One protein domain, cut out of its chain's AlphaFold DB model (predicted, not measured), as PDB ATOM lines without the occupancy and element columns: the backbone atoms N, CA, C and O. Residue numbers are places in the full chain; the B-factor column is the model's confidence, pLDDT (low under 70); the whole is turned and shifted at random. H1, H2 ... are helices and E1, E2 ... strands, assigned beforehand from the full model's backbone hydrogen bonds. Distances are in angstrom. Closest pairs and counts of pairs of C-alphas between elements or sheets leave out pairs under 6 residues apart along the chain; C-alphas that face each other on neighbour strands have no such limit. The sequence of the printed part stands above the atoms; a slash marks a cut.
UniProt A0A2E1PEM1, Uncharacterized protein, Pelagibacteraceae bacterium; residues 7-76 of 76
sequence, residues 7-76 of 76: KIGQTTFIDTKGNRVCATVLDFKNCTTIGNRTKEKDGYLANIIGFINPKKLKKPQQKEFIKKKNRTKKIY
ATOM      1  N   LYS A   7     141.314 -32.926  20.102       90.06
ATOM      2  CA  LYS A   7     142.596 -32.572  20.720       90.06
ATOM      3  C   LYS A   7     143.242 -33.823  21.323       90.06
ATOM      4  O   LYS A   7     142.642 -34.464  22.185       90.06
ATOM      5  N   ILE A   8     144.439 -34.165  20.850       89.06
ATOM      6  CA  ILE A   8     145.243 -35.284  21.363       89.06
ATOM      7  C   ILE A   8     146.210 -34.797  22.435       89.06
ATOM      8  O   ILE A   8     146.392 -35.465  23.446       89.06
ATOM      9  N   GLY A   9     146.790 -33.613  22.250       90.12
ATOM     10  CA  GLY A   9     147.750 -33.064  23.197       90.12
ATOM     11  C   GLY A   9     148.417 -31.807  22.671       90.12
ATOM     12  O   GLY A   9     147.984 -31.229  21.673       90.12
ATOM     13  N   GLN A  10     149.468 -31.385  23.357       96.12
ATOM     14  CA  GLN A  10     150.268 -30.221  23.007       96.12
ATOM     15  C   GLN A  10     151.741 -30.605  23.114       96.12
ATOM     16  O   GLN A  10     152.132 -31.332  24.022       96.12
ATOM     17  N   THR A  11     152.537 -30.159  22.155       93.19
ATOM     18  CA  THR A  11     153.969 -30.445  22.047       93.19
ATOM     19  C   THR A  11     154.684 -29.171  21.607       93.19
ATOM     20  O   THR A  11     154.055 -28.226  21.137       93.19
ATOM     21  N   THR A  12     155.990 -29.115  21.831       92.38
ATOM     22  CA  THR A  12     156.834 -27.992  21.429       92.38
ATOM     23  C   THR A  12     157.908 -28.509  20.488       92.38
ATOM     24  O   THR A  12     158.512 -29.544  20.765       92.38
ATOM     25  N   PHE A  13     158.168 -27.786  19.404       91.06
ATOM     26  CA  PHE A  13     159.280 -28.063  18.497       91.06
ATOM     27  C   PHE A  13     160.127 -26.808  18.295       91.06
ATOM     28  O   PHE A  13     159.704 -25.693  18.608       91.06
ATOM     29  N   ILE A  14     161.356 -27.005  17.830       93.31
ATOM     30  CA  ILE A  14     162.272 -25.917  17.500       93.31
ATOM     31  C   ILE A  14     162.154 -25.675  15.998       93.31
ATOM     32  O   ILE A  14     162.301 -26.606  15.210       93.31
ATOM     33  N   ASP A  15     161.832 -24.444  15.616       89.81
ATOM     34  CA  ASP A  15     161.769 -24.037  14.214       89.81
ATOM     35  C   ASP A  15     163.186 -23.855  13.635       89.81
ATOM     36  O   ASP A  15     164.166 -23.708  14.362       89.81
ATOM     37  N   THR A  16     163.298 -23.805  12.310       91.12
ATOM     38  CA  THR A  16     164.542 -23.603  11.543       91.12
ATOM     39  C   THR A  16     165.358 -22.376  11.972       91.12
ATOM     40  O   THR A  16     166.570 -22.344  11.781       91.12
ATOM     41  N   LYS A  17     164.716 -21.384  12.601       90.31
ATOM     42  CA  LYS A  17     165.338 -20.167  13.152       90.31
ATOM     43  C   LYS A  17     165.790 -20.293  14.619       90.31
ATOM     44  O   LYS A  17     166.175 -19.295  15.213       90.31
ATOM     45  N   GLY A  18     165.703 -21.480  15.223       89.81
ATOM     46  CA  GLY A  18     166.102 -21.739  16.616       89.81
ATOM     47  C   GLY A  18     165.058 -21.369  17.678       89.81
ATOM     48  O   GLY A  18     165.315 -21.512  18.872       89.81
ATOM     49  N   ASN A  19     163.863 -20.929  17.275       90.56
ATOM     50  CA  ASN A  19     162.799 -20.536  18.202       90.56
ATOM     51  C   ASN A  19     161.989 -21.748  18.684       90.56
ATOM     52  O   ASN A  19     161.632 -22.616  17.888       90.56
ATOM     53  N   ARG A  20     161.630 -21.775  19.975       89.44
ATOM     54  CA  ARG A  20     160.681 -22.757  20.529       89.44
ATOM     55  C   ARG A  20     159.245 -22.365  20.190       89.44
ATOM     56  O   ARG A  20     158.781 -21.308  20.604       89.44
ATOM     57  N   VAL A  21     158.532 -23.250  19.498       91.50
ATOM     58  CA  VAL A  21     157.133 -23.064  19.094       91.50
ATOM     59  C   VAL A  21     156.261 -24.152  19.709       91.50
ATOM     60  O   VAL A  21     156.515 -25.344  19.541       91.50
ATOM     61  N   CYS A  22     155.208 -23.735  20.411       91.19
ATOM     62  CA  CYS A  22     154.196 -24.626  20.972       91.19
ATOM     63  C   CYS A  22     153.104 -24.917  19.934       91.19
ATOM     64  O   CYS A  22     152.514 -23.994  19.377       91.19
ATOM     65  N   ALA A  23     152.766 -26.189  19.739       91.75
ATOM     66  CA  ALA A  23     151.715 -26.628  18.830       91.75
ATOM     67  C   ALA A  23     150.767 -27.638  19.482       91.75
ATOM     68  O   ALA A  23     151.160 -28.492  20.278       91.75
ATOM     69  N   THR A  24     149.488 -27.546  19.122       92.81
ATOM     70  CA  THR A  24     148.452 -28.492  19.549       92.81
ATOM     71  C   THR A  24     148.255 -29.558  18.481       92.81
ATOM     72  O   THR A  24     148.024 -29.243  17.318       92.81
ATOM     73  N   VAL A  25     148.294 -30.825  18.885       88.75
ATOM     74  CA  VAL A  25     148.057 -31.964  17.995       88.75
ATOM     75  C   VAL A  25     146.566 -32.280  17.974       88.75
ATOM     76  O   VAL A  25     145.945 -32.516  19.018       88.75
ATOM     77  N   LEU A  26     146.000 -32.296  16.770       90.12
ATOM     78  CA  LEU A  26     144.589 -32.549  16.501       90.12
ATOM     79  C   LEU A  26     144.446 -33.810  15.633       90.12
ATOM     80  O   LEU A  26     145.049 -33.897  14.569       90.12
ATOM     81  N   ASP A  27     143.633 -34.776  16.069       85.50
ATOM     82  CA  ASP A  27     143.293 -35.974  15.292       85.50
ATOM     83  C   ASP A  27     141.962 -35.786  14.558       85.50
ATOM     84  O   ASP A  27     140.925 -35.526  15.175       85.50
ATOM     85  N   PHE A  28     141.986 -35.953  13.238       84.12
ATOM     86  CA  PHE A  28     140.826 -35.827  12.354       84.12
ATOM     87  C   PHE A  28     140.456 -37.139  11.643       84.12
ATOM     88  O   PHE A  28     139.523 -37.153  10.838       84.12
ATOM     89  N   LYS A  29     141.127 -38.264  11.948       78.19
ATOM     90  CA  LYS A  29     141.027 -39.534  11.200       78.19
ATOM     91  C   LYS A  29     139.600 -40.070  11.040       78.19
ATOM     92  O   LYS A  29     139.293 -40.758  10.073       78.19
ATOM     93  N   ASN A  30     138.711 -39.747  11.977       76.06
ATOM     94  CA  ASN A  30     137.334 -40.241  11.990       76.06
ATOM     95  C   ASN A  30     136.282 -39.223  11.512       76.06
ATOM     96  O   ASN A  30     135.089 -39.497  11.663       76.06
ATOM     97  N   CYS A  31     136.684 -38.098  10.918       80.31
ATOM     98  CA  CYS A  31     135.771 -37.085  10.385       80.31
ATOM     99  C   CYS A  31     135.191 -37.504   9.023       80.31
ATOM    100  O   CYS A  31     135.934 -37.724   8.073       80.31
ATOM    101  N   THR A  32     133.865 -37.607   8.905       79.38
ATOM    102  CA  THR A  32     133.182 -37.823   7.610       79.38
ATOM    103  C   THR A  32     131.894 -37.027   7.520       79.38
ATOM    104  O   THR A  32     131.139 -36.966   8.488       79.38
ATOM    105  N   THR A  33     131.585 -36.516   6.336       78.94
ATOM    106  CA  THR A  33     130.308 -35.860   6.041       78.94
ATOM    107  C   THR A  33     129.179 -36.892   5.979       78.94
ATOM    108  O   THR A  33     129.278 -37.876   5.251       78.94
ATOM    109  N   ILE A  34     128.112 -36.688   6.759       79.00
ATOM    110  CA  ILE A  34     126.937 -37.582   6.805       79.00
ATOM    111  C   ILE A  34     125.806 -37.056   5.906       79.00
ATOM    112  O   ILE A  34     124.961 -37.830   5.450       79.00
ATOM    113  N   GLY A  35     125.757 -35.746   5.666       75.94
ATOM    114  CA  GLY A  35     124.771 -35.131   4.783       75.94
ATOM    115  C   GLY A  35     124.923 -33.618   4.690       75.94
ATOM    116  O   GLY A  35     125.763 -33.020   5.363       75.94
ATOM    117  N   ASN A  36     124.078 -33.008   3.868       81.94
ATOM    118  CA  ASN A  36     124.090 -31.581   3.574       81.94
ATOM    119  C   ASN A  36     122.685 -31.012   3.801       81.94
ATOM    120  O   ASN A  36     121.694 -31.628   3.411       81.94
ATOM    121  N   ARG A  37     122.617 -29.850   4.447       81.88
ATOM    122  CA  ARG A  37     121.430 -29.002   4.565       81.88
ATOM    123  C   ARG A  37     121.443 -28.014   3.410       81.88
ATOM    124  O   ARG A  37     122.491 -27.443   3.096       81.88
ATOM    125  N   THR A  38     120.294 -27.848   2.769       84.31
ATOM    126  CA  THR A  38     120.144 -27.008   1.571       84.31
ATOM    127  C   THR A  38     119.136 -25.901   1.835       84.31
ATOM    128  O   THR A  38     118.163 -26.120   2.552       84.31
ATOM    129  N   LYS A  39     119.333 -24.719   1.236       81.81
ATOM    130  CA  LYS A  39     118.442 -23.560   1.434       81.81
ATOM    131  C   LYS A  39     116.980 -23.863   1.107       81.81
ATOM    132  O   LYS A  39     116.106 -23.394   1.819       81.81
ATOM    133  N   GLU A  40     116.729 -24.674   0.085       80.75
ATOM    134  CA  GLU A  40     115.378 -24.989  -0.394       80.75
ATOM    135  C   GLU A  40     114.576 -25.852   0.586       80.75
ATOM    136  O   GLU A  40     113.363 -25.708   0.681       80.75
ATOM    137  N   LYS A  41     115.244 -26.751   1.318       80.50
ATOM    138  CA  LYS A  41     114.581 -27.685   2.242       80.50
ATOM    139  C   LYS A  41     114.675 -27.259   3.699       80.50
ATOM    140  O   LYS A  41     113.757 -27.523   4.466       80.50
ATOM    141  N   ASP A  42     115.788 -26.641   4.082       77.50
ATOM    142  CA  ASP A  42     116.134 -26.381   5.480       77.50
ATOM    143  C   ASP A  42     116.275 -24.881   5.796       77.50
ATOM    144  O   ASP A  42     116.444 -24.523   6.957       77.50
ATOM    145  N   GLY A  43     116.237 -23.992   4.797       84.44
ATOM    146  CA  GLY A  43     116.376 -22.541   4.985       84.44
ATOM    147  C   GLY A  43     117.815 -22.040   5.169       84.44
ATOM    148  O   GLY A  43     118.045 -20.833   5.194       84.44
ATOM    149  N   TYR A  44     118.812 -22.932   5.246       83.38
ATOM    150  CA  TYR A  44     120.228 -22.572   5.384       83.38
ATOM    151  C   TYR A  44     121.172 -23.615   4.763       83.38
ATOM    152  O   TYR A  44     120.805 -24.769   4.541       83.38
ATOM    153  N   LEU A  45     122.407 -23.195   4.464       84.31
ATOM    154  CA  LEU A  45     123.477 -24.079   3.990       84.31
ATOM    155  C   LEU A  45     124.324 -24.544   5.173       84.31
ATOM    156  O   LEU A  45     124.971 -23.728   5.827       84.31
ATOM    157  N   ALA A  46     124.354 -25.852   5.422       81.56
ATOM    158  CA  ALA A  46     125.233 -26.450   6.425       81.56
ATOM    159  C   ALA A  46     125.626 -27.881   6.052       81.56
ATOM    160  O   ALA A  46     124.861 -28.608   5.425       81.56
ATOM    161  N   ASN A  47     126.804 -28.317   6.494       81.06
ATOM    162  CA  ASN A  47     127.237 -29.706   6.358       81.06
ATOM    163  C   ASN A  47     127.112 -30.414   7.703       81.06
ATOM    164  O   ASN A  47     127.611 -29.922   8.710       81.06
ATOM    165  N   ILE A  48     126.476 -31.583   7.704       79.69
ATOM    166  CA  ILE A  48     126.353 -32.434   8.885       79.69
ATOM    167  C   ILE A  48     127.580 -33.336   8.941       79.69
ATOM    168  O   ILE A  48     127.811 -34.142   8.030       79.69
ATOM    169  N   ILE A  49     128.354 -33.217  10.016       81.31
ATOM    170  CA  ILE A  49     129.624 -33.922  10.172       81.31
ATOM    171  C   ILE A  49     129.481 -35.005  11.243       81.31
ATOM    172  O   ILE A  49     128.950 -34.800  12.331       81.31
ATOM    173  N   GLY A  50     129.969 -36.197  10.916       79.31
ATOM    174  CA  GLY A  50     130.108 -37.314  11.839       79.31
ATOM    175  C   GLY A  50     131.533 -37.432  12.336       79.31
ATOM    176  O   GLY A  50     132.463 -37.494  11.530       79.31
ATOM    177  N   PHE A  51     131.703 -37.545  13.650       72.19
ATOM    178  CA  PHE A  51     133.008 -37.690  14.278       72.19
ATOM    179  C   PHE A  51     132.944 -38.697  15.429       72.19
ATOM    180  O   PHE A  51     132.022 -38.652  16.235       72.19
ATOM    181  N   ILE A  52     133.935 -39.594  15.512       70.75
ATOM    182  CA  ILE A  52     134.032 -40.710  16.483       70.75
ATOM    183  C   ILE A  52     132.965 -41.800  16.269       70.75
ATOM    184  O   ILE A  52     131.793 -41.510  16.050       70.75
ATOM    185  N   ASN A  53     133.362 -43.071  16.395       67.69
ATOM    186  CA  ASN A  53     132.436 -44.208  16.426       67.69
ATOM    187  C   ASN A  53     131.943 -44.430  17.872       67.69
ATOM    188  O   ASN A  53     132.733 -44.839  18.727       67.69
ATOM    189  N   PRO A  54     130.671 -44.146  18.196       69.31
ATOM    190  CA  PRO A  54     130.148 -44.335  19.543       69.31
ATOM    191  C   PRO A  54     129.919 -45.823  19.846       69.31
ATOM    192  O   PRO A  54     129.383 -46.560  19.022       69.31
ATOM    193  N   LYS A  55     130.251 -46.254  21.073       64.62
ATOM    194  CA  LYS A  55     129.963 -47.622  21.557       64.62
ATOM    195  C   LYS A  55     128.461 -47.880  21.770       64.62
ATOM    196  O   LYS A  55     128.029 -49.024  21.705       64.62
ATOM    197  N   LYS A  56     127.664 -46.835  22.033       68.06
ATOM    198  CA  LYS A  56     126.202 -46.901  22.206       68.06
ATOM    199  C   LYS A  56     125.529 -45.740  21.468       68.06
ATOM    200  O   LYS A  56     125.948 -44.596  21.615       68.06
ATOM    201  N   LEU A  57     124.479 -46.038  20.703       71.19
ATOM    202  CA  LEU A  57     123.624 -45.067  20.006       71.19
ATOM    203  C   LEU A  57     122.163 -45.303  20.388       71.19
ATOM    204  O   LEU A  57     121.765 -46.435  20.657       71.19
ATOM    205  N   LYS A  58     121.349 -44.242  20.374       76.38
ATOM    206  CA  LYS A  58     119.895 -44.367  20.541       76.38
ATOM    207  C   LYS A  58     119.284 -44.999  19.276       76.38
ATOM    208  O   LYS A  58     119.733 -44.718  18.164       76.38
ATOM    209  N   LYS A  59     118.221 -45.803  19.436       75.88
ATOM    210  CA  LYS A  59     117.506 -46.495  18.338       75.88
ATOM    211  C   LYS A  59     117.179 -45.619  17.102       75.88
ATOM    212  O   LYS A  59     117.402 -46.106  15.994       75.88
ATOM    213  N   PRO A  60     116.690 -44.361  17.216       78.06
ATOM    214  CA  PRO A  60     116.402 -43.535  16.035       78.06
ATOM    215  C   PRO A  60     117.655 -43.190  15.218       78.06
ATOM    216  O   PRO A  60     117.639 -43.313  13.997       78.06
ATOM    217  N   GLN A  61     118.766 -42.860  15.886       73.75
ATOM    218  CA  GLN A  61     120.022 -42.526  15.211       73.75
ATOM    219  C   GLN A  61     120.583 -43.739  14.462       73.75
ATOM    220  O   GLN A  61     121.005 -43.613  13.317       73.75
ATOM    221  N   GLN A  62     120.525 -44.937  15.058       71.00
ATOM    222  CA  GLN A  62     120.945 -46.171  14.380       71.00
ATOM    223  C   GLN A  62     120.158 -46.415  13.086       71.00
ATOM    224  O   GLN A  62     120.761 -46.723  12.061       71.00
ATOM    225  N   LYS A  63     118.830 -46.227  13.107       71.19
ATOM    226  CA  LYS A  63     117.988 -46.385  11.912       71.19
ATOM    227  C   LYS A  63     118.357 -45.388  10.810       71.19
ATOM    228  O   LYS A  63     118.389 -45.775   9.645       71.19
ATOM    229  N   GLU A  64     118.666 -44.136  11.149       73.44
ATOM    230  CA  GLU A  64     119.137 -43.146  10.166       73.44
ATOM    231  C   GLU A  64     120.490 -43.516   9.545       73.44
ATOM    232  O   GLU A  64     120.657 -43.388   8.333       73.44
ATOM    233  N   PHE A  65     121.442 -44.015  10.341       70.69
ATOM    234  CA  PHE A  65     122.744 -44.456   9.829       70.69
ATOM    235  C   PHE A  65     122.636 -45.675   8.908       70.69
ATOM    236  O   PHE A  65     123.299 -45.705   7.869       70.69
ATOM    237  N   ILE A  66     121.761 -46.631   9.240       68.81
ATOM    238  CA  ILE A  66     121.465 -47.797   8.393       68.81
ATOM    239  C   ILE A  66     120.838 -47.346   7.067       68.81
ATOM    240  O   ILE A  66     121.294 -47.768   6.006       68.81
ATOM    241  N   LYS A  67     119.857 -46.430   7.103       68.12
ATOM    242  CA  LYS A  67     119.246 -45.860   5.886       68.12
ATOM    243  C   LYS A  67     120.272 -45.163   4.989       68.12
ATOM    244  O   LYS A  67     120.186 -45.272   3.772       68.12
ATOM    245  N   LYS A  68     121.252 -44.473   5.581       67.44
ATOM    246  CA  LYS A  68     122.317 -43.756   4.861       67.44
ATOM    247  C   LYS A  68     123.548 -44.623   4.531       67.44
ATOM    248  O   LYS A  68     124.526 -44.074   4.037       67.44
ATOM    249  N   LYS A  69     123.526 -45.940   4.808       61.56
ATOM    250  CA  LYS A  69     124.649 -46.896   4.628       61.56
ATOM    251  C   LYS A  69     125.994 -46.426   5.216       61.56
ATOM    252  O   LYS A  69     127.057 -46.845   4.767       61.56
ATOM    253  N   ASN A  70     125.965 -45.569   6.235       64.06
ATOM    254  CA  ASN A  70     127.168 -44.994   6.829       64.06
ATOM    255  C   ASN A  70     127.538 -45.725   8.123       64.06
ATOM    256  O   ASN A  70     126.664 -46.128   8.893       64.06
ATOM    257  N   ARG A  71     128.846 -45.860   8.394       61.06
ATOM    258  CA  ARG A  71     129.328 -46.351   9.697       61.06
ATOM    259  C   ARG A  71     128.762 -45.457  10.802       61.06
ATOM    260  O   ARG A  71     128.718 -44.236  10.658       61.06
ATOM    261  N   THR A  72     128.332 -46.074  11.897       61.31
ATOM    262  CA  THR A  72     127.771 -45.383  13.056       61.31
ATOM    263  C   THR A  72     128.778 -44.384  13.613       61.31
ATOM    264  O   THR A  72     129.857 -44.759  14.070       61.31
ATOM    265  N   LYS A  73     128.417 -43.099  13.581       67.44
ATOM    266  CA  LYS A  73     129.250 -42.003  14.083       67.44
ATOM    267  C   LYS A  73     128.453 -41.101  15.008       67.44
ATOM    268  O   LYS A  73     127.228 -41.056  14.934       67.44
ATOM    269  N   LYS A  74     129.128 -40.391  15.908       63.88
ATOM    270  CA  LYS A  74     128.470 -39.357  16.703       63.88
ATOM    271  C   LYS A  74     128.298 -38.124  15.812       63.88
ATOM    272  O   LYS A  74     129.253 -37.678  15.181       63.88
ATOM    273  N   ILE A  75     127.060 -37.654  15.698       62.44
ATOM    274  CA  ILE A  75     126.702 -36.478  14.897       62.44
ATOM    275  C   ILE A  75     126.975 -35.237  15.738       62.44
ATOM    276  O   ILE A  75     126.623 -35.229  16.923       62.44
ATOM    277  N   TYR A  76     127.593 -34.238  15.118       59.41
ATOM    278  CA  TYR A  76     127.806 -32.905  15.668       59.41
ATOM    279  C   TYR A  76     127.174 -31.860  14.753       59.41
ATOM    280  O   TYR A  76     127.123 -32.107  13.522       59.41
TER     281      TYR A  76
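This is residues 7 to 76 of the 76 residues of an uncharacterized protein of Pelagibacteraceae bacterium (UniProt A0A2E1PEM1). The model has two parts: a long two-stranded hairpin, E1 and E2, sticks out as an arm, and a four-residue link joins it to a second part built on a shorter two-stranded ribbon, E3 and E4, which runs crosswise to the arm. Small helix H1 sits in the turn at one end of that ribbon, while beyond its other end the chain loops out to H2 and comes back, so that residues 74 to 75 pair antiparallel with residues 50 to 51 of E4. The printed part has 70 residues with four named strands and two named helices, in the order E1 E2 E3 H1 E4 H2; the two sheets, E1 - E2 and E3 - E4, are antiparallel, and the class is mixed, helices and strands. The whole is extended, with a radius of gyration of the C-alphas of 18.3 A, and flat, spanning 53 by 33 by 16 A.

E1 is residues 7 to 14, 21.0 A from first to last C-alpha, and begins at C-alpha 7 (142.596, -32.572, 20.720). E2 is residues 20 to 27, 22.5 A long. E3 is residues 32 to 37, 15.0 A long, beginning at C-alpha 32 (133.182, -37.823, 7.610). E4 is residues 46 to 51, 15.8 A long. H1 is residues 39 to 42, 5.4 A long. H2 is residues 59 to 67, 12.6 A long, and ends at C-alpha 67 (119.246, -45.860, 5.886).

E1 and E2 form a hairpin with a tight link of five residues, antiparallel at 153 degrees between their directions. The C-alphas of Gln 10 and Thr 24 face each other at 4.3 A, and N 11 and O 23 are within hydrogen-bond range at 2.9 A, as are N 23 and O 11 at 2.8 A. E2 and E3 are apart, though a tight link of four residues joins them. E1 is apart from E3, E4, H1 and H2. E3 and E4 are antiparallel neighbours at 155 degrees; the C-alphas of Thr 33 and Ile 49 face each other at 4.6 A, and N 34 and O 48 are within hydrogen-bond range at 2.9 A. H1 lies between E3 and E4 along the chain, with a tight link on each side. H2 is apart from E3 and H1. In H2 every O i to N i+4 pair is within hydrogen-bond range; H1 is too short for such a pair, and its one O i to N i+3 pair is not within range.

The two C-alphas farthest apart are those of Lys 17 and Lys 59, at 54.8 A. The printed part has no cut and no long link; the link from E4 to H2, seven residues, is short. Residue 76 is the chain's last. The mean pLDDT of the printed part is 79.2, and 15 residues are under 70, namely 53 to 56 and 66 to 76.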